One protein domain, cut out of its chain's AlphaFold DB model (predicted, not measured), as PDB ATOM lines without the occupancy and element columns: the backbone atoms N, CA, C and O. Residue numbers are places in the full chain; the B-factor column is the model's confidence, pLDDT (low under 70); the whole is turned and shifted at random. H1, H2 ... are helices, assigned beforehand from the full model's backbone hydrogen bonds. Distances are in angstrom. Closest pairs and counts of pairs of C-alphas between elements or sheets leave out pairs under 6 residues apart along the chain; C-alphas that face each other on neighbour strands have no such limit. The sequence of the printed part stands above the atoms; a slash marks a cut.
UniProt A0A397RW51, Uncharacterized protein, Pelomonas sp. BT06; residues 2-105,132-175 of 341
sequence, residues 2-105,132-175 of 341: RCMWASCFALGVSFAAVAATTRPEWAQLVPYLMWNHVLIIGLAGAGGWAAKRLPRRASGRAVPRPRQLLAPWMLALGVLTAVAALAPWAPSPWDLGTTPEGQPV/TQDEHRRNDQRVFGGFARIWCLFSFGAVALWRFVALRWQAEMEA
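This is residues 2 to 105 and 132 to 175 of the 341 residues of an uncharacterized protein of Pelomonas sp. BT06 (UniProt A0A397RW51). What is the main picture? One very long helix, H7, is the core of a rod, and H1, H4 and H6 pack lengthwise around it as an up-and-down bundle of four, each running against the one before it in the chain. The short helices H2 and H3 make the turn between H1 and H4, and residues 98 to 103 stick out. What is it built of, and how compact is it? The printed part has 148 residues with seven named helices, H1 to H7 in that order, and no named strand: the class is all helix. It is loose, with a radius of gyration of the C-alphas of 18.9 A and spans of 65 by 27 by 26 A.

Which helix touches most others? H7, residues 133 to 174, is the hub, touching six. What touches it lengthwise? H1, residues 2 to 20, touches its residues 145 to 163 alone, at a shallow tilt of 20 degrees, opposite ways; the closest C-alphas, of Leu 11 and Ser 155, are 4.8 A apart. H4, residues 35 to 53, touches H7 at 23 degrees, shallow, the same way, with the C-alphas of Ala 44 and Ala 158 closest at 5.1 A. H6, residues 72 to 86, touches H7 at 21 degrees, shallow, opposite ways, with the C-alphas of Ala 85 and Arg 149 closest at 4.4 A, and is apart from H4. Where do the short helices sit? H2, residues 24 to 27, touches H7, with the C-alphas of Ala 27 and Gln 141 closest at 5.1 A. H3, residues 30 to 33, only just touches H7, with 3 pairs of C-alphas within 8 A, Val 30 and Phe 144 closest at 6.3 A. H5, residues 66 to 69, touches H7, with the C-alphas of Leu 69 and Phe 164 closest at 6.4 A. What do the backbones show? In H1, H4, H6 and H7 every O i to N i+4 pair is within hydrogen-bond range; H2, H3 and H5 are too short for such a pair.

Where does H7 run? From C-alpha 133 at (355.051, 248.139, 258.168) to C-alpha 174 at (323.729, 229.008, 210.326), 60.3 A. How long are the others? H1 begins at C-alpha 2, (335.288, 226.635, 227.152), and spans 26.9 A; H4 spans 27.0 A and H6 20.8 A.

Where is the printed part cut? Residues 106 to 131 are not printed, and C-alphas 105 and 132 are 18.5 A apart. Which link is long? H4 to H5, with 12 residues. Where is confidence low? Residues 56 to 63 and 86 to 95 have pLDDT under 70.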
ATOM      1  N   ARG A   2     334.355 226.757 226.003       91.50
ATOM      2  CA  ARG A   2     335.288 226.635 227.152       91.50
ATOM      3  C   ARG A   2     336.123 227.903 227.434       91.50
ATOM      4  O   ARG A   2     336.193 228.335 228.575       91.50
ATOM      5  N   CYS A   3     336.654 228.563 226.402       92.69
ATOM      6  CA  CYS A   3     337.437 229.798 226.573       92.69
ATOM      7  C   CYS A   3     336.615 231.010 227.044       92.69
ATOM      8  O   CYS A   3     337.164 231.907 227.679       92.69
ATOM      9  N   MET A   4     335.304 231.032 226.774       93.69
ATOM     10  CA  MET A   4     334.426 232.095 227.273       93.69
ATOM     11  C   MET A   4     334.214 231.936 228.780       93.69
ATOM     12  O   MET A   4     334.378 232.901 229.514       93.69
ATOM     13  N   TRP A   5     333.974 230.706 229.245       95.38
ATOM     14  CA  TRP A   5     333.922 230.393 230.676       95.38
ATOM     15  C   TRP A   5     335.232 230.717 231.392       95.38
ATOM     16  O   TRP A   5     335.203 231.359 232.436       95.38
ATOM     17  N   ALA A   6     336.374 230.354 230.804       95.56
ATOM     18  CA  ALA A   6     337.681 230.704 231.356       95.56
ATOM     19  C   ALA A   6     337.891 232.229 231.445       95.56
ATOM     20  O   ALA A   6     338.417 232.715 232.440       95.56
ATOM     21  N   SER A   7     337.420 232.995 230.451       93.94
ATOM     22  CA  SER A   7     337.468 234.467 230.489       93.94
ATOM     23  C   SER A   7     336.567 235.048 231.580       93.94
ATOM     24  O   SER A   7     336.964 235.977 232.278       93.94
ATOM     25  N   CYS A   8     335.371 234.483 231.775       95.94
ATOM     26  CA  CYS A   8     334.481 234.877 232.869       95.94
ATOM     27  C   CYS A   8     335.080 234.541 234.241       95.94
ATOM     28  O   CYS A   8     334.972 235.343 235.163       95.94
ATOM     29  N   PHE A   9     335.745 233.391 234.370       96.56
ATOM     30  CA  PHE A   9     336.468 233.015 235.582       96.56
ATOM     31  C   PHE A   9     337.612 233.994 235.878       96.56
ATOM     32  O   PHE A   9     337.683 234.516 236.986       96.56
ATOM     33  N   ALA A  10     338.433 234.334 234.877       95.19
ATOM     34  CA  ALA A  10     339.494 235.335 235.018       95.19
ATOM     35  C   ALA A  10     338.948 236.716 235.432       95.19
ATOM     36  O   ALA A  10     339.541 237.409 236.263       95.19
ATOM     37  N   LEU A  11     337.776 237.101 234.911       96.12
ATOM     38  CA  LEU A  11     337.079 238.319 235.330       96.12
ATOM     39  C   LEU A  11     336.622 238.240 236.795       96.12
ATOM     40  O   LEU A  11     336.828 239.188 237.544       96.12
ATOM     41  N   GLY A  12     336.067 237.104 237.226       96.19
ATOM     42  CA  GLY A  12     335.703 236.863 238.625       96.19
ATOM     43  C   GLY A  12     336.901 236.957 239.576       96.19
ATOM     44  O   GLY A  12     336.826 237.646 240.591       96.19
ATOM     45  N   VAL A  13     338.032 236.342 239.214       96.12
ATOM     46  CA  VAL A  13     339.294 236.448 239.971       96.12
ATOM     47  C   VAL A  13     339.792 237.894 240.011       96.12
ATOM     48  O   VAL A  13     340.257 238.354 241.051       96.12
ATOM     49  N   SER A  14     339.640 238.645 238.917       95.00
ATOM     50  CA  SER A  14     339.997 240.069 238.877       95.00
ATOM     51  C   SER A  14     339.133 240.901 239.829       95.00
ATOM     52  O   SER A  14     339.665 241.716 240.577       95.00
ATOM     53  N   PHE A  15     337.818 240.652 239.880       95.12
ATOM     54  CA  PHE A  15     336.939 241.298 240.860       95.12
ATOM     55  C   PHE A  15     337.320 240.941 242.298       95.12
ATOM     56  O   PHE A  15     337.329 241.824 243.154       95.12
ATOM     57  N   ALA A  16     337.679 239.682 242.566       94.44
ATOM     58  CA  ALA A  16     338.152 239.262 243.881       94.44
ATOM     59  C   ALA A  16     339.468 239.960 244.266       94.44
ATOM     60  O   ALA A  16     339.606 240.404 245.401       94.44
ATOM     61  N   ALA A  17     340.400 240.131 243.321       92.94
ATOM     62  CA  ALA A  17     341.627 240.893 243.542       92.94
ATOM     63  C   ALA A  17     341.324 242.366 243.866       92.94
ATOM     64  O   ALA A  17     341.882 242.917 244.811       92.94
ATOM     65  N   VAL A  18     340.390 242.988 243.141       91.19
ATOM     66  CA  VAL A  18     339.951 244.365 243.414       91.19
ATOM     67  C   VAL A  18     339.311 244.458 244.805       91.19
ATOM     68  O   VAL A  18     339.679 245.329 245.590       91.19
ATOM     69  N   ALA A  19     338.442 243.513 245.175       92.25
ATOM     70  CA  ALA A  19     337.862 243.444 246.515       92.25
ATOM     71  C   ALA A  19     338.926 243.248 247.611       92.25
ATOM     72  O   ALA A  19     338.865 243.920 248.638       92.25
ATOM     73  N   ALA A  20     339.937 242.404 247.390       91.31
ATOM     74  CA  ALA A  20     341.048 242.217 248.324       91.31
ATOM     75  C   ALA A  20     341.833 243.519 248.554       91.31
ATOM     76  O   ALA A  20     342.274 243.788 249.663       91.31
ATOM     77  N   THR A  21     341.931 244.387 247.546       90.38
ATOM     78  CA  THR A  21     342.625 245.680 247.679       90.38
ATOM     79  C   THR A  21     341.811 246.750 248.412       90.38
ATOM     80  O   THR A  21     342.329 247.835 248.657       90.38
ATOM     81  N   THR A  22     340.568 246.468 248.830       89.88
ATOM     82  CA  THR A  22     339.809 247.367 249.731       89.88
ATOM     83  C   THR A  22     340.442 247.479 251.118       89.88
ATOM     84  O   THR A  22     340.223 248.476 251.804       89.88
ATOM     85  N   ARG A  23     341.227 246.475 251.536       89.56
ATOM     86  CA  ARG A  23     341.843 246.401 252.863       89.56
ATOM     87  C   ARG A  23     343.354 246.160 252.756       89.56
ATOM     88  O   ARG A  23     343.749 245.247 252.026       89.56
ATOM     89  N   PRO A  24     344.208 246.920 253.470       89.56
ATOM     90  CA  PRO A  24     345.663 246.753 253.405       89.56
ATOM     91  C   PRO A  24     346.131 245.327 253.721       89.56
ATOM     92  O   PRO A  24     347.009 244.796 253.048       89.56
ATOM     93  N   GLU A  25     345.512 244.673 254.706       90.50
ATOM     94  CA  GLU A  25     345.855 243.313 255.127       90.50
ATOM     95  C   GLU A  25     345.568 242.247 254.058       90.50
ATOM     96  O   GLU A  25     346.216 241.205 254.031       90.50
ATOM     97  N   TRP A  26     344.613 242.496 253.159       91.56
ATOM     98  CA  TRP A  26     344.219 241.549 252.113       91.56
ATOM     99  C   TRP A  26     344.911 241.827 250.781       91.56
ATOM    100  O   TRP A  26     344.994 240.931 249.940       91.56
ATOM    101  N   ALA A  27     345.465 243.026 250.586       87.75
ATOM    102  CA  ALA A  27     346.199 243.379 249.373       87.75
ATOM    103  C   ALA A  27     347.383 242.431 249.101       87.75
ATOM    104  O   ALA A  27     347.691 242.147 247.944       87.75
ATOM    105  N   GLN A  28     347.975 241.858 250.154       86.50
ATOM    106  CA  GLN A  28     349.045 240.857 250.062       86.50
ATOM    107  C   GLN A  28     348.613 239.544 249.387       86.50
ATOM    108  O   GLN A  28     349.463 238.744 249.003       86.50
ATOM    109  N   LEU A  29     347.309 239.313 249.193       87.88
ATOM    110  CA  LEU A  29     346.802 238.174 248.427       87.88
ATOM    111  C   LEU A  29     346.974 238.362 246.911       87.88
ATOM    112  O   LEU A  29     347.071 237.378 246.179       87.88
ATOM    113  N   VAL A  30     347.036 239.605 246.418       85.31
ATOM    114  CA  VAL A  30     347.076 239.905 244.974       85.31
ATOM    115  C   VAL A  30     348.316 239.336 244.268       85.31
ATOM    116  O   VAL A  30     348.146 238.782 243.178       85.31
ATOM    117  N   PRO A  31     349.537 239.371 244.845       82.19
ATOM    118  CA  PRO A  31     350.692 238.668 244.286       82.19
ATOM    119  C   PRO A  31     350.448 237.179 244.016       82.19
ATOM    120  O   PRO A  31     350.838 236.677 242.966       82.19
ATOM    121  N   TYR A  32     349.725 236.477 244.893       82.75
ATOM    122  CA  TYR A  32     349.384 235.062 244.685       82.75
ATOM    123  C   TYR A  32     348.352 234.858 243.569       82.75
ATOM    124  O   TYR A  32     348.239 233.765 243.017       82.75
ATOM    125  N   LEU A  33     347.623 235.912 243.197       88.94
ATOM    126  CA  LEU A  33     346.712 235.935 242.053       88.94
ATOM    127  C   LEU A  33     347.407 236.367 240.756       88.94
ATOM    128  O   LEU A  33     346.745 236.452 239.723       88.94
ATOM    129  N   MET A  34     348.726 236.607 240.764       79.44
ATOM    130  CA  MET A  34     349.463 237.028 239.567       79.44
ATOM    131  C   MET A  34     349.275 236.070 238.398       79.44
ATOM    132  O   MET A  34     349.106 236.535 237.283       79.44
ATOM    133  N   TRP A  35     349.173 234.757 238.601       82.75
ATOM    134  CA  TRP A  35     348.908 233.820 237.497       82.75
ATOM    135  C   TRP A  35     347.678 234.202 236.642       82.75
ATOM    136  O   TRP A  35     347.629 233.877 235.453       82.75
ATOM    137  N   ASN A  36     346.713 234.948 237.201       89.31
ATOM    138  CA  ASN A  36     345.550 235.444 236.477       89.31
ATOM    139  C   ASN A  36     345.940 236.357 235.299       89.31
ATOM    140  O   ASN A  36     345.319 236.269 234.244       89.31
ATOM    141  N   HIS A  37     347.003 237.167 235.403       82.31
ATOM    142  CA  HIS A  37     347.462 237.985 234.268       82.31
ATOM    143  C   HIS A  37     347.938 237.115 233.099       82.31
ATOM    144  O   HIS A  37     347.620 237.404 231.943       82.31
ATOM    145  N   VAL A  38     348.640 236.014 233.391       81.44
ATOM    146  CA  VAL A  38     349.096 235.053 232.376       81.44
ATOM    147  C   VAL A  38     347.889 234.401 231.709       81.44
ATOM    148  O   VAL A  38     347.839 234.308 230.480       81.44
ATOM    149  N   LEU A  39     346.881 234.017 232.501       87.56
ATOM    150  CA  LEU A  39     345.633 233.461 231.984       87.56
ATOM    151  C   LEU A  39     344.912 234.456 231.061       87.56
ATOM    152  O   LEU A  39     344.519 234.079 229.958       87.56
ATOM    153  N   ILE A  40     344.771 235.723 231.468       86.38
ATOM    154  CA  ILE A  40     344.123 236.773 230.666       86.38
ATOM    155  C   ILE A  40     344.844 236.959 229.326       86.38
ATOM    156  O   ILE A  40     344.193 236.954 228.278       86.38
ATOM    157  N   ILE A  41     346.177 237.075 229.339       80.75
ATOM    158  CA  ILE A  41     346.991 237.226 228.122       80.75
ATOM    159  C   ILE A  41     346.828 236.002 227.215       80.75
ATOM    160  O   ILE A  41     346.590 236.154 226.015       80.75
ATOM    161  N   GLY A  42     346.895 234.794 227.779       81.81
ATOM    162  CA  GLY A  42     346.701 233.548 227.038       81.81
ATOM    163  C   GLY A  42     345.318 233.459 226.389       81.81
ATOM    164  O   GLY A  42     345.205 233.138 225.205       81.81
ATOM    165  N   LEU A  43     344.259 233.810 227.126       89.62
ATOM    166  CA  LEU A  43     342.885 233.822 226.623       89.62
ATOM    167  C   LEU A  43     342.672 234.881 225.543       89.62
ATOM    168  O   LEU A  43     342.031 234.586 224.531       89.62
ATOM    169  N   ALA A  44     343.213 236.086 225.721       81.75
ATOM    170  CA  ALA A  44     343.140 237.151 224.727       81.75
ATOM    171  C   ALA A  44     343.904 236.773 223.446       81.75
ATOM    172  O   ALA A  44     343.363 236.898 222.346       81.75
ATOM    173  N   GLY A  45     345.120 236.231 223.578       79.06
ATOM    174  CA  GLY A  45     345.933 235.759 222.457       79.06
ATOM    175  C   GLY A  45     345.263 234.621 221.684       79.06
ATOM    176  O   GLY A  45     345.155 234.680 220.457       79.06
ATOM    177  N   ALA A  46     344.729 233.622 222.393       88.38
ATOM    178  CA  ALA A  46     343.968 232.532 221.788       88.38
ATOM    179  C   ALA A  46     342.685 233.034 221.100       88.38
ATOM    180  O   ALA A  46     342.355 232.566 220.010       88.38
ATOM    181  N   GLY A  47     341.993 234.015 221.688       87.00
ATOM    182  CA  GLY A  47     340.816 234.652 221.096       87.00
ATOM    183  C   GLY A  47     341.150 235.412 219.813       87.00
ATOM    184  O   GLY A  47     340.468 235.247 218.802       87.00
ATOM    185  N   GLY A  48     342.245 236.179 219.809       78.88
ATOM    186  CA  GLY A  48     342.738 236.883 218.622       78.88
ATOM    187  C   GLY A  48     343.162 235.918 217.513       78.88
ATOM    188  O   GLY A  48     342.849 236.123 216.338       78.88
ATOM    189  N   TRP A  49     343.807 234.807 217.873       80.38
ATOM    190  CA  TRP A  49     344.162 233.752 216.927       80.38
ATOM    191  C   TRP A  49     342.940 233.031 216.351       80.38
ATOM    192  O   TRP A  49     342.873 232.813 215.138       80.38
ATOM    193  N   ALA A  50     341.952 232.710 217.189       86.50
ATOM    194  CA  ALA A  50     340.685 232.136 216.752       86.50
ATOM    195  C   ALA A  50     339.953 233.091 215.798       86.50
ATOM    196  O   ALA A  50     339.563 232.680 214.708       86.50
ATOM    197  N   ALA A  51     339.874 234.381 216.143       81.75
ATOM    198  CA  ALA A  51     339.290 235.411 215.289       81.75
ATOM    199  C   ALA A  51     339.985 235.496 213.916       81.75
ATOM    200  O   ALA A  51     339.321 235.630 212.889       81.75
ATOM    201  N   LYS A  52     341.315 235.343 213.871       76.50
ATOM    202  CA  LYS A  52     342.103 235.332 212.624       76.50
ATOM    203  C   LYS A  52     341.831 234.106 211.740       76.50
ATOM    204  O   LYS A  52     341.988 234.186 210.514       76.50
ATOM    205  N   ARG A  53     341.486 232.969 212.352       83.56
ATOM    206  CA  ARG A  53     341.186 231.702 211.665       83.56
ATOM    207  C   ARG A  53     339.757 231.619 211.133       83.56
ATOM    208  O   ARG A  53     339.490 230.719 210.341       83.56
ATOM    209  N   LEU A  54     338.884 232.557 211.496       79.06
ATOM    210  CA  LEU A  54     337.527 232.601 210.961       79.06
ATOM    211  C   LEU A  54     337.545 232.736 209.418       79.06
ATOM    212  O   LEU A  54     338.292 233.568 208.876       79.06
ATOM    213  N   PRO A  55     336.776 231.908 208.686       71.19
ATOM    214  CA  PRO A  55     336.724 231.929 207.233       71.19
ATOM    215  C   PRO A  55     336.363 233.310 206.663       71.19
ATOM    216  O   PRO A  55     335.417 233.981 207.065       71.19
ATOM    217  N   ARG A  56     337.114 233.724 205.633       60.38
ATOM    218  CA  ARG A  56     336.918 235.007 204.925       60.38
ATOM    219  C   ARG A  56     335.593 235.096 204.159       60.38
ATOM    220  O   ARG A  56     335.187 236.203 203.814       60.38
ATOM    221  N   ARG A  57     334.963 233.953 203.852       56.06
ATOM    222  CA  ARG A  57     333.766 233.863 202.995       56.06
ATOM    223  C   ARG A  57     332.541 234.539 203.603       56.06
ATOM    224  O   ARG A  57     331.677 234.989 202.861       56.06
ATOM    225  N   ALA A  58     332.505 234.691 204.924       50.22
ATOM    226  CA  ALA A  58     331.444 235.403 205.611       50.22
ATOM    227  C   ALA A  58     331.651 236.924 205.458       50.22
ATOM    228  O   ALA A  58     332.185 237.612 206.338       50.22
ATOM    229  N   SER A  59     331.273 237.409 204.273       48.03
ATOM    230  CA  SER A  59     331.340 238.770 203.742       48.03
ATOM    231  C   SER A  59     330.518 239.741 204.584       48.03
ATOM    232  O   SER A  59     329.447 240.189 204.212       48.03
ATOM    233  N   GLY A  60     331.010 240.066 205.774       52.09
ATOM    234  CA  GLY A  60     330.512 241.163 206.585       52.09
ATOM    235  C   GLY A  60     329.093 241.019 207.184       52.09
ATOM    236  O   GLY A  60     328.861 241.524 208.281       52.09
ATOM    237  N   ARG A  61     328.179 240.242 206.587       52.12
ATOM    238  CA  ARG A  61     326.902 239.830 207.200       52.12
ATOM    239  C   ARG A  61     327.102 239.106 208.532       52.12
ATOM    240  O   ARG A  61     326.258 239.209 209.408       52.12
ATOM    241  N   ALA A  62     328.236 238.427 208.697       58.94
ATOM    242  CA  ALA A  62     328.550 237.694 209.914       58.94
ATOM    243  C   ALA A  62     329.171 238.556 211.021       58.94
ATOM    244  O   ALA A  62     329.461 238.029 212.082       58.94
ATOM    245  N   VAL A  63     329.429 239.859 210.838       66.94
ATOM    246  CA  VAL A  63     329.844 240.677 211.994       66.94
ATOM    247  C   VAL A  63     328.672 240.732 212.984       66.94
ATOM    248  O   VAL A  63     327.600 241.192 212.586       66.94
ATOM    249  N   PRO A  64     328.843 240.293 214.246       74.06
ATOM    250  CA  PRO A  64     327.760 240.281 215.219       74.06
ATOM    251  C   PRO A  64     327.137 241.669 215.349       74.06
ATOM    252  O   PRO A  64     327.851 242.672 215.442       74.06
ATOM    253  N   ARG A  65     325.805 241.739 215.367       76.81
ATOM    254  CA  ARG A  65     325.104 243.016 215.562       76.81
ATOM    255  C   ARG A  65     325.415 243.560 216.966       76.81
ATOM    256  O   ARG A  65     325.584 242.756 217.886       76.81
ATOM    257  N   PRO A  66     325.384 244.884 217.212       73.25
ATOM    258  CA  PRO A  66     325.680 245.449 218.530       73.25
ATOM    259  C   PRO A  66     324.764 244.900 219.606       73.25
ATOM    260  O   PRO A  66     325.232 244.582 220.682       73.25
ATOM    261  N   ARG A  67     323.479 244.696 219.296       77.94
ATOM    262  CA  ARG A  67     322.515 244.091 220.230       77.94
ATOM    263  C   ARG A  67     322.878 242.653 220.620       77.94
ATOM    264  O   ARG A  67     322.564 242.225 221.722       77.94
ATOM    265  N   GLN A  68     323.534 241.909 219.727       83.06
ATOM    266  CA  GLN A  68     324.020 240.563 220.022       83.06
ATOM    267  C   GLN A  68     325.323 240.631 220.819       83.06
ATOM    268  O   GLN A  68     325.452 239.947 221.829       83.06
ATOM    269  N   LEU A  69     326.281 241.471 220.417       79.00
ATOM    270  CA  LEU A  69     327.554 241.610 221.126       79.00
ATOM    271  C   LEU A  69     327.353 242.187 222.539       79.00
ATOM    272  O   LEU A  69     327.813 241.600 223.512       79.00
ATOM    273  N   LEU A  70     326.584 243.266 222.646       82.19
ATOM    274  CA  LEU A  70     326.208 243.994 223.858       82.19
ATOM    275  C   LEU A  70     324.851 243.517 224.395       82.19
ATOM    276  O   LEU A  70     323.956 244.317 224.664       82.19
ATOM    277  N   ALA A  71     324.676 242.202 224.525       88.50
ATOM    278  CA  ALA A  71     323.500 241.665 225.207       88.50
ATOM    279  C   ALA A  71     323.387 242.247 226.634       88.50
ATOM    280  O   ALA A  71     324.416 242.608 227.213       88.50
ATOM    281  N   PRO A  72     322.184 242.303 227.239       90.56
ATOM    282  CA  PRO A  72     321.983 242.945 228.542       90.56
ATOM    283  C   PRO A  72     322.970 242.494 229.629       90.56
ATOM    284  O   PRO A  72     323.491 243.319 230.372       90.56
ATOM    285  N   TRP A  73     323.318 241.204 229.665       93.19
ATOM    286  CA  TRP A  73     324.302 240.676 230.612       93.19
ATOM    287  C   TRP A  73     325.736 241.171 230.351       93.19
ATOM    288  O   TRP A  73     326.478 241.402 231.297       93.19
ATOM    289  N   MET A  74     326.132 241.375 229.087       90.56
ATOM    290  CA  MET A  74     327.439 241.951 228.739       90.56
ATOM    291  C   MET A  74     327.517 243.416 229.147       90.56
ATOM    292  O   MET A  74     328.563 243.861 229.606       90.56
ATOM    293  N   LEU A  75     326.417 244.158 228.992       80.00
ATOM    294  CA  LEU A  75     326.323 245.537 229.465       80.00
ATOM    295  C   LEU A  75     326.402 245.594 230.990       80.00
ATOM    296  O   LEU A  75     327.186 246.377 231.515       80.00
ATOM    297  N   ALA A  76     325.668 244.726 231.693       82.62
ATOM    298  CA  ALA A  76     325.740 244.621 233.148       82.62
ATOM    299  C   ALA A  76     327.168 244.302 233.621       82.62
ATOM    300  O   ALA A  76     327.700 244.998 234.481       82.62
ATOM    301  N   LEU A  77     327.833 243.317 233.004       87.00
ATOM    302  CA  LEU A  77     329.239 243.018 233.292       87.00
ATOM    303  C   LEU A  77     330.165 244.190 232.964       87.00
ATOM    304  O   LEU A  77     331.086 244.456 233.730       87.00
ATOM    305  N   GLY A  78     329.933 244.896 231.858       80.31
ATOM    306  CA  GLY A  78     330.708 246.075 231.479       80.31
ATOM    307  C   GLY A  78     330.584 247.196 232.509       80.31
ATOM    308  O   GLY A  78     331.596 247.767 232.904       80.31
ATOM    309  N   VAL A  79     329.371 247.452 233.009       79.12
ATOM    310  CA  VAL A  79     329.121 248.422 234.085       79.12
ATOM    311  C   VAL A  79     329.811 247.990 235.376       79.12
ATOM    312  O   VAL A  79     330.531 248.792 235.958       79.12
ATOM    313  N   LEU A  80     329.669 246.731 235.798       85.44
ATOM    314  CA  LEU A  80     330.350 246.218 236.994       85.44
ATOM    315  C   LEU A  80     331.875 246.317 236.871       85.44
ATOM    316  O   LEU A  80     332.550 246.716 237.817       85.44
ATOM    317  N   THR A  81     332.415 246.002 235.693       85.12
ATOM    318  CA  THR A  81     333.849 246.114 235.394       85.12
ATOM    319  C   THR A  81     334.302 247.566 235.472       85.12
ATOM    320  O   THR A  81     335.316 247.849 236.102       85.12
ATOM    321  N   ALA A  82     333.543 248.488 234.872       78.56
ATOM    322  CA  ALA A  82     333.824 249.913 234.940       78.56
ATOM    323  C   ALA A  82     333.805 250.392 236.397       78.56
ATOM    324  O   ALA A  82     334.785 250.968 236.850       78.56
ATOM    325  N   VAL A  83     332.756 250.073 237.161       80.88
ATOM    326  CA  VAL A  83     332.673 250.415 238.587       80.88
ATOM    327  C   VAL A  83     333.888 249.876 239.341       80.88
ATOM    328  O   VAL A  83     334.562 250.648 240.009       80.88
ATOM    329  N   ALA A  84     334.248 248.601 239.193       82.94
ATOM    330  CA  ALA A  84     335.419 248.052 239.879       82.94
ATOM    331  C   ALA A  84     336.738 248.723 239.458       82.94
ATOM    332  O   ALA A  84     337.608 248.947 240.296       82.94
ATOM    333  N   ALA A  85     336.892 249.064 238.177       77.38
ATOM    334  CA  ALA A  85     338.098 249.701 237.657       77.38
ATOM    335  C   ALA A  85     338.237 251.172 238.085       77.38
ATOM    336  O   ALA A  85     339.355 251.668 238.209       77.38
ATOM    337  N   LEU A  86     337.114 251.861 238.294       69.62
ATOM    338  CA  LEU A  86     337.053 253.316 238.464       69.62
ATOM    339  C   LEU A  86     336.757 253.758 239.884       69.62
ATOM    340  O   LEU A  86     336.851 254.946 240.185       69.62
ATOM    341  N   ALA A  87     336.298 252.852 240.736       65.19
ATOM    342  CA  ALA A  87     335.673 253.310 241.949       65.19
ATOM    343  C   ALA A  87     336.687 253.946 242.921       65.19
ATOM    344  O   ALA A  87     337.778 253.402 243.131       65.19
ATOM    345  N   PRO A  88     336.305 255.073 243.552       60.88
ATOM    346  CA  PRO A  88     337.191 255.924 244.351       60.88
ATOM    347  C   PRO A  88     337.608 255.304 245.693       60.88
ATOM    348  O   PRO A  88     338.361 255.910 246.444       60.88
ATOM    349  N   TRP A  89     337.133 254.099 246.017       60.91
ATOM    350  CA  TRP A  89     337.389 253.442 247.301       60.91
ATOM    351  C   TRP A  89     338.789 252.838 247.449       60.91
ATOM    352  O   TRP A  89     339.116 252.341 248.520       60.91
ATOM    353  N   ALA A  90     339.630 252.904 246.415       55.94
ATOM    354  CA  ALA A  90     341.063 252.656 246.559       55.94
ATOM    355  C   ALA A  90     341.847 253.839 245.968       55.94
ATOM    356  O   ALA A  90     341.415 254.375 244.936       55.94
ATOM    357  N   PRO A  91     342.983 254.236 246.570       56.19
ATOM    358  CA  PRO A  91     343.768 255.357 246.072       56.19
ATOM    359  C   PRO A  91     344.142 255.137 244.604       56.19
ATOM    360  O   PRO A  91     344.240 253.996 244.133       56.19
ATOM    361  N   SER A  92     344.311 256.224 243.851       62.25
ATOM    362  CA  SER A  92     344.810 256.099 242.486       62.25
ATOM    363  C   SER A  92     346.185 255.427 242.547       62.25
ATOM    364  O   SER A  92     347.055 255.910 243.270       62.25
ATOM    365  N   PRO A  93     346.424 254.337 241.795       56.16
ATOM    366  CA  PRO A  93     347.737 253.686 241.765       56.16
ATOM    367  C   PRO A  93     348.825 254.602 241.191       56.16
ATOM    368  O   PRO A  93     350.010 254.297 241.274       56.16
ATOM    369  N   TRP A  94     348.411 255.715 240.589       61.22
ATOM    370  CA  TRP A  94     349.272 256.697 239.960       61.22
ATOM    371  C   TRP A  94     349.404 257.989 240.754       61.22
ATOM    372  O   TRP A  94     350.155 258.865 240.339       61.22
ATOM    373  N   ASP A  95     348.645 258.131 241.840       69.81
ATOM    374  CA  ASP A  95     348.832 259.211 242.796       69.81
ATOM    375  C   ASP A  95     349.744 258.699 243.908       69.81
ATOM    376  O   ASP A  95     349.312 258.170 244.934       69.81
ATOM    377  N   LEU A  96     351.043 258.782 243.633       74.06
ATOM    378  CA  LEU A  96     352.088 258.418 244.582       74.06
ATOM    379  C   LEU A  96     352.375 259.563 245.574       74.06
ATOM    380  O   LEU A  96     353.250 259.424 246.426       74.06
ATOM    381  N   GLY A  97     351.622 260.668 245.493       83.25
ATOM    382  CA  GLY A  97     351.787 261.850 246.328       83.25
ATOM    383  C   GLY A  97     353.026 262.675 245.979       83.25
ATOM    384  O   GLY A  97     353.534 262.656 244.854       83.25
ATOM    385  N   THR A  98     353.506 263.423 246.967       85.94
ATOM    386  CA  THR A  98     354.705 264.260 246.885       85.94
ATOM    387  C   THR A  98     355.768 263.757 247.852       85.94
ATOM    388  O   THR A  98     355.466 263.322 248.961       85.94
ATOM    389  N   THR A  99     357.022 263.845 247.428       84.06
ATOM    390  CA  THR A  99     358.213 263.750 248.279       84.06
ATOM    391  C   THR A  99     358.167 264.792 249.412       84.06
ATOM    392  O   THR A  99     357.427 265.780 249.298       84.06
ATOM    393  N   PRO A 100     358.950 264.616 250.493       83.62
ATOM    394  CA  PRO A 100     359.065 265.607 251.568       83.62
ATOM    395  C   PRO A 100     359.463 267.008 251.076       83.62
ATOM    396  O   PRO A 100     359.030 268.008 251.642       83.62
ATOM    397  N   GLU A 101     360.222 267.087 249.982       87.62
ATOM    398  CA  GLU A 101     360.665 268.329 249.339       87.62
ATOM    399  C   GLU A 101     359.577 268.970 248.454       87.62
ATOM    400  O   GLU A 101     359.820 269.967 247.772       87.62
ATOM    401  N   GLY A 102     358.375 268.388 248.418       86.69
ATOM    402  CA  GLY A 102     357.235 268.874 247.641       86.69
ATOM    403  C   GLY A 102     357.264 268.495 246.158       86.69
ATOM    404  O   GLY A 102     356.365 268.885 245.416       86.69
ATOM    405  N   GLN A 103     358.253 267.719 245.702       84.38
ATOM    406  CA  GLN A 103     358.287 267.207 244.327       84.38
ATOM    407  C   GLN A 103     357.327 266.025 244.184       84.38
ATOM    408  O   GLN A 103     357.313 265.164 245.063       84.38
ATOM    409  N   PRO A 104     356.548 265.902 243.105       80.00
ATOM    410  CA  PRO A 104     355.656 264.761 242.929       80.00
ATOM    411  C   PRO A 104     356.445 263.465 242.706       80.00
ATOM    412  O   PRO A 104     357.541 263.447 242.131       80.00
ATOM    413  N   VAL A 105     355.891 262.360 243.194       81.06
ATOM    414  CA  VAL A 105     356.525 261.044 243.115       81.06
ATOM    415  C   VAL A 105     356.250 260.416 241.742       81.06
ATOM    416  O   VAL A 105     355.119 260.105 241.383       81.06
ATOM    417  N   THR A 132     357.414 252.446 258.144       96.38
ATOM    418  CA  THR A 132     356.666 251.517 258.986       96.38
ATOM    419  C   THR A 132     356.050 250.385 258.156       96.38
ATOM    420  O   THR A 132     355.773 250.520 256.961       96.38
ATOM    421  N   GLN A 133     355.762 249.253 258.806       95.00
ATOM    422  CA  GLN A 133     355.051 248.139 258.168       95.00
ATOM    423  C   GLN A 133     353.679 248.564 257.617       95.00
ATOM    424  O   GLN A 133     353.251 248.084 256.566       95.00
ATOM    425  N   ASP A 134     352.984 249.463 258.313       94.75
ATOM    426  CA  ASP A 134     351.671 249.946 257.891       94.75
ATOM    427  C   ASP A 134     351.760 250.862 256.666       94.75
ATOM    428  O   ASP A 134     350.915 250.766 255.773       94.75
ATOM    429  N   GLU A 135     352.794 251.703 256.568       92.81
ATOM    430  CA  GLU A 135     353.085 252.470 255.349       92.81
ATOM    431  C   GLU A 135     353.390 251.540 254.175       92.81
ATOM    432  O   GLU A 135     352.814 251.705 253.097       92.81
ATOM    433  N   HIS A 136     354.205 250.506 254.397       91.75
ATOM    434  CA  HIS A 136     354.513 249.512 253.373       91.75
ATOM    435  C   HIS A 136     353.248 248.793 252.874       91.75
ATOM    436  O   HIS A 136     353.000 248.746 251.671       91.75
ATOM    437  N   ARG A 137     352.375 248.331 253.781       91.25
ATOM    438  CA  ARG A 137     351.089 247.698 253.423       91.25
ATOM    439  C   ARG A 137     350.159 248.630 252.650       91.25
ATOM    440  O   ARG A 137     349.461 248.189 251.738       91.25
ATOM    441  N   ARG A 138     350.122 249.918 253.000       89.88
ATOM    442  CA  ARG A 138     349.335 250.916 252.257       89.88
ATOM    443  C   ARG A 138     349.904 251.140 250.862       89.88
ATOM    444  O   ARG A 138     349.132 251.256 249.913       89.88
ATOM    445  N   ASN A 139     351.224 251.175 250.720       88.31
ATOM    446  CA  ASN A 139     351.862 251.294 249.415       88.31
ATOM    447  C   ASN A 139     351.593 250.051 248.545       88.31
ATOM    448  O   ASN A 139     351.171 250.201 247.397       88.31
ATOM    449  N   ASP A 140     351.698 248.844 249.105       87.56
ATOM    450  CA  ASP A 140     351.290 247.593 248.449       87.56
ATOM    451  C   ASP A 140     349.828 247.638 247.992       87.56
ATOM    452  O   ASP A 140     349.516 247.334 246.842       87.56
ATOM    453  N   GLN A 141     348.918 248.080 248.866       89.06
ATOM    454  CA  GLN A 141     347.501 248.234 248.540       89.06
ATOM    455  C   GLN A 141     347.284 249.138 247.320       89.06
ATOM    456  O   GLN A 141     346.467 248.812 246.456       89.06
ATOM    457  N   ARG A 142     348.022 250.250 247.215       83.69
ATOM    458  CA  ARG A 142     347.947 251.166 246.066       83.69
ATOM    459  C   ARG A 142     348.432 250.496 244.785       83.69
ATOM    460  O   ARG A 142     347.719 250.507 243.780       83.69
ATOM    461  N   VAL A 143     349.618 249.890 244.831       81.75
ATOM    462  CA  VAL A 143     350.245 249.241 243.672       81.75
ATOM    463  C   VAL A 143     349.387 248.074 243.181       81.75
ATOM    464  O   VAL A 143     348.996 248.026 242.012       81.75
ATOM    465  N   PHE A 144     349.023 247.157 244.077       86.00
ATOM    466  CA  PHE A 144     348.210 245.989 243.747       86.00
ATOM    467  C   PHE A 144     346.775 246.355 243.364       86.00
ATOM    468  O   PHE A 144     346.219 245.732 242.458       86.00
ATOM    469  N   GLY A 145     346.206 247.407 243.961       85.56
ATOM    470  CA  GLY A 145     344.925 247.986 243.547       85.56
ATOM    471  C   GLY A 145     344.929 248.405 242.079       85.56
ATOM    472  O   GLY A 145     343.992 248.099 241.338       85.56
ATOM    473  N   GLY A 146     346.013 249.033 241.618       80.50
ATOM    474  CA  GLY A 146     346.188 249.379 240.208       80.50
ATOM    475  C   GLY A 146     346.196 248.166 239.285       80.50
ATOM    476  O   GLY A 146     345.435 248.126 238.316       80.50
ATOM    477  N   PHE A 147     347.005 247.154 239.605       82.31
ATOM    478  CA  PHE A 147     347.065 245.918 238.819       82.31
ATOM    479  C   PHE A 147     345.715 245.199 238.762       82.31
ATOM    480  O   PHE A 147     345.266 244.830 237.676       82.31
ATOM    481  N   ALA A 148     345.036 245.054 239.900       88.06
ATOM    482  CA  ALA A 148     343.750 244.371 239.978       88.06
ATOM    483  C   ALA A 148     342.673 245.058 239.114       88.06
ATOM    484  O   ALA A 148     341.944 244.394 238.373       88.06
ATOM    485  N   ARG A 149     342.614 246.397 239.129       84.06
ATOM    486  CA  ARG A 149     341.697 247.184 238.281       84.06
ATOM    487  C   ARG A 149     341.980 246.991 236.793       84.06
ATOM    488  O   ARG A 149     341.058 246.801 235.998       84.06
ATOM    489  N   ILE A 150     343.259 246.999 236.418       82.19
ATOM    490  CA  ILE A 150     343.697 246.745 235.043       82.19
ATOM    491  C   ILE A 150     343.281 245.332 234.601       82.19
ATOM    492  O   ILE A 150     342.773 245.156 233.490       82.19
ATOM    493  N   TRP A 151     343.416 244.328 235.471       89.88
ATOM    494  CA  TRP A 151     342.979 242.963 235.177       89.88
ATOM    495  C   TRP A 151     341.479 242.846 234.932       89.88
ATOM    496  O   TRP A 151     341.089 242.108 234.028       89.88
ATOM    497  N   CYS A 152     340.639 243.590 235.659       90.44
ATOM    498  CA  CYS A 152     339.198 243.635 235.393       90.44
ATOM    499  C   CYS A 152     338.916 244.079 233.950       90.44
ATOM    500  O   CYS A 152     338.189 243.398 233.225       90.44
ATOM    501  N   LEU A 153     339.544 245.173 233.505       83.88
ATOM    502  CA  LEU A 153     339.367 245.698 232.147       83.88
ATOM    503  C   LEU A 153     339.825 244.697 231.079       83.88
ATOM    504  O   LEU A 153     339.082 244.416 230.135       83.88
ATOM    505  N   PHE A 154     341.019 244.117 231.233       86.12
ATOM    506  CA  PHE A 154     341.531 243.142 230.269       86.12
ATOM    507  C   PHE A 154     340.727 241.837 230.263       86.12
ATOM    508  O   PHE A 154     340.461 241.292 229.189       86.12
ATOM    509  N   SER A 155     340.284 241.360 231.425       92.00
ATOM    510  CA  SER A 155     339.432 240.171 231.527       92.00
ATOM    511  C   SER A 155     338.089 240.385 230.839       92.00
ATOM    512  O   SER A 155     337.649 239.534 230.066       92.00
ATOM    513  N   PHE A 156     337.453 241.540 231.050       90.19
ATOM    514  CA  PHE A 156     336.228 241.892 230.335       90.19
ATOM    515  C   PHE A 156     336.464 241.982 228.822       90.19
ATOM    516  O   PHE A 156     335.669 241.453 228.042       90.19
ATOM    517  N   GLY A 157     337.589 242.567 228.398       85.00
ATOM    518  CA  GLY A 157     338.017 242.569 226.998       85.00
ATOM    519  C   GLY A 157     338.129 241.156 226.412       85.00
ATOM    520  O   GLY A 157     337.638 240.908 225.309       85.00
ATOM    521  N   ALA A 158     338.692 240.205 227.164       89.50
ATOM    522  CA  ALA A 158     338.768 238.801 226.764       89.50
ATOM    523  C   ALA A 158     337.376 238.149 226.656       89.50
ATOM    524  O   ALA A 158     337.100 237.465 225.668       89.50
ATOM    525  N   VAL A 159     336.467 238.406 227.608       92.88
ATOM    526  CA  VAL A 159     335.067 237.941 227.537       92.88
ATOM    527  C   VAL A 159     334.379 238.481 226.280       92.88
ATOM    528  O   VAL A 159     333.775 237.712 225.527       92.88
ATOM    529  N   ALA A 160     334.503 239.783 226.012       87.12
ATOM    530  CA  ALA A 160     333.919 240.424 224.836       87.12
ATOM    531  C   ALA A 160     334.478 239.848 223.525       87.12
ATOM    532  O   ALA A 160     333.714 239.556 222.601       87.12
ATOM    533  N   LEU A 161     335.792 239.613 223.462       86.88
ATOM    534  CA  LEU A 161     336.458 238.994 222.317       86.88
ATOM    535  C   LEU A 161     335.956 237.568 222.068       86.88
ATOM    536  O   LEU A 161     335.605 237.218 220.942       86.88
ATOM    537  N   TRP A 162     335.865 236.738 223.108       93.44
ATOM    538  CA  TRP A 162     335.375 235.367 222.961       93.44
ATOM    539  C   TRP A 162     333.889 235.298 222.628       93.44
ATOM    540  O   TRP A 162     333.479 234.421 221.866       93.44
ATOM    541  N   ARG A 163     333.088 236.249 223.117       92.31
ATOM    542  CA  ARG A 163     331.697 236.405 222.686       92.31
ATOM    543  C   ARG A 163     331.613 236.753 221.204       92.31
ATOM    544  O   ARG A 163     330.818 236.143 220.492       92.31
ATOM    545  N   PHE A 164     332.437 237.686 220.732       87.81
ATOM    546  CA  PHE A 164     332.522 238.018 219.312       87.81
ATOM    547  C   PHE A 164     332.862 236.780 218.469       87.81
ATOM    548  O   PHE A 164     332.152 236.484 217.509       87.81
ATOM    549  N   VAL A 165     333.891 236.018 218.859       89.06
ATOM    550  CA  VAL A 165     334.297 234.782 218.167       89.06
ATOM    551  C   VAL A 165     333.174 233.740 218.168       89.06
ATOM    552  O   VAL A 165     332.920 233.122 217.138       89.06
ATOM    553  N   ALA A 166     332.472 233.561 219.289       91.44
ATOM    554  CA  ALA A 166     331.372 232.603 219.389       91.44
ATOM    555  C   ALA A 166     330.195 232.965 218.469       91.44
ATOM    556  O   ALA A 166     329.706 232.108 217.739       91.44
ATOM    557  N   LEU A 167     329.775 234.235 218.468       89.31
ATOM    558  CA  LEU A 167     328.691 234.720 217.609       89.31
ATOM    559  C   LEU A 167     329.057 234.614 216.126       89.31
ATOM    560  O   LEU A 167     328.219 234.258 215.303       89.31
ATOM    561  N   ARG A 168     330.322 234.887 215.791       85.06
ATOM    562  CA  ARG A 168     330.858 234.698 214.440       85.06
ATOM    563  C   ARG A 168     330.766 233.250 213.983       85.06
ATOM    564  O   ARG A 168     330.278 232.999 212.889       85.06
ATOM    565  N   TRP A 169     331.222 232.326 214.821       86.62
ATOM    566  CA  TRP A 169     331.187 230.900 214.517       86.62
ATOM    567  C   TRP A 169     329.752 230.396 214.343       86.62
ATOM    568  O   TRP A 169     329.464 229.651 213.416       86.62
ATOM    569  N   GLN A 170     328.836 230.836 215.207       87.75
ATOM    570  CA  GLN A 170     327.422 230.485 215.101       87.75
ATOM    571  C   GLN A 170     326.813 230.976 213.780       87.75
ATOM    572  O   GLN A 170     326.200 230.189 213.068       87.75
ATOM    573  N   ALA A 171     327.050 232.237 213.408       83.06
ATOM    574  CA  ALA A 171     326.564 232.788 212.144       83.06
ATOM    575  C   ALA A 171     327.133 232.060 210.913       83.06
ATOM    576  O   ALA A 171     326.476 232.003 209.881       83.06
ATOM    577  N   GLU A 172     328.349 231.517 211.008       79.25
ATOM    578  CA  GLU A 172     328.947 230.702 209.947       79.25
ATOM    579  C   GLU A 172     328.299 229.316 209.843       79.25
ATOM    580  O   GLU A 172     328.118 228.830 208.734       79.25
ATOM    581  N   MET A 173     327.909 228.707 210.967       81.69
ATOM    582  CA  MET A 173     327.191 227.425 210.981       81.69
ATOM    583  C   MET A 173     325.734 227.554 210.509       81.69
ATOM    584  O   MET A 173     325.172 226.596 209.993       81.69
ATOM    585  N   GLU A 174     325.119 228.722 210.710       82.31
ATOM    586  CA  GLU A 174     323.729 229.008 210.326       82.31
ATOM    587  C   GLU A 174     323.589 229.542 208.892       82.31
ATOM    588  O   GLU A 174     322.474 229.611 208.375       82.31
ATOM    589  N   ALA A 175     324.685 229.947 208.241       71.19
ATOM    590  CA  ALA A 175     324.634 230.465 206.881       71.19
ATOM    591  C   ALA A 175     324.361 229.314 205.891       71.19
ATOM    592  O   ALA A 175     325.202 228.421 205.778       71.19
TER     593      ALA A 175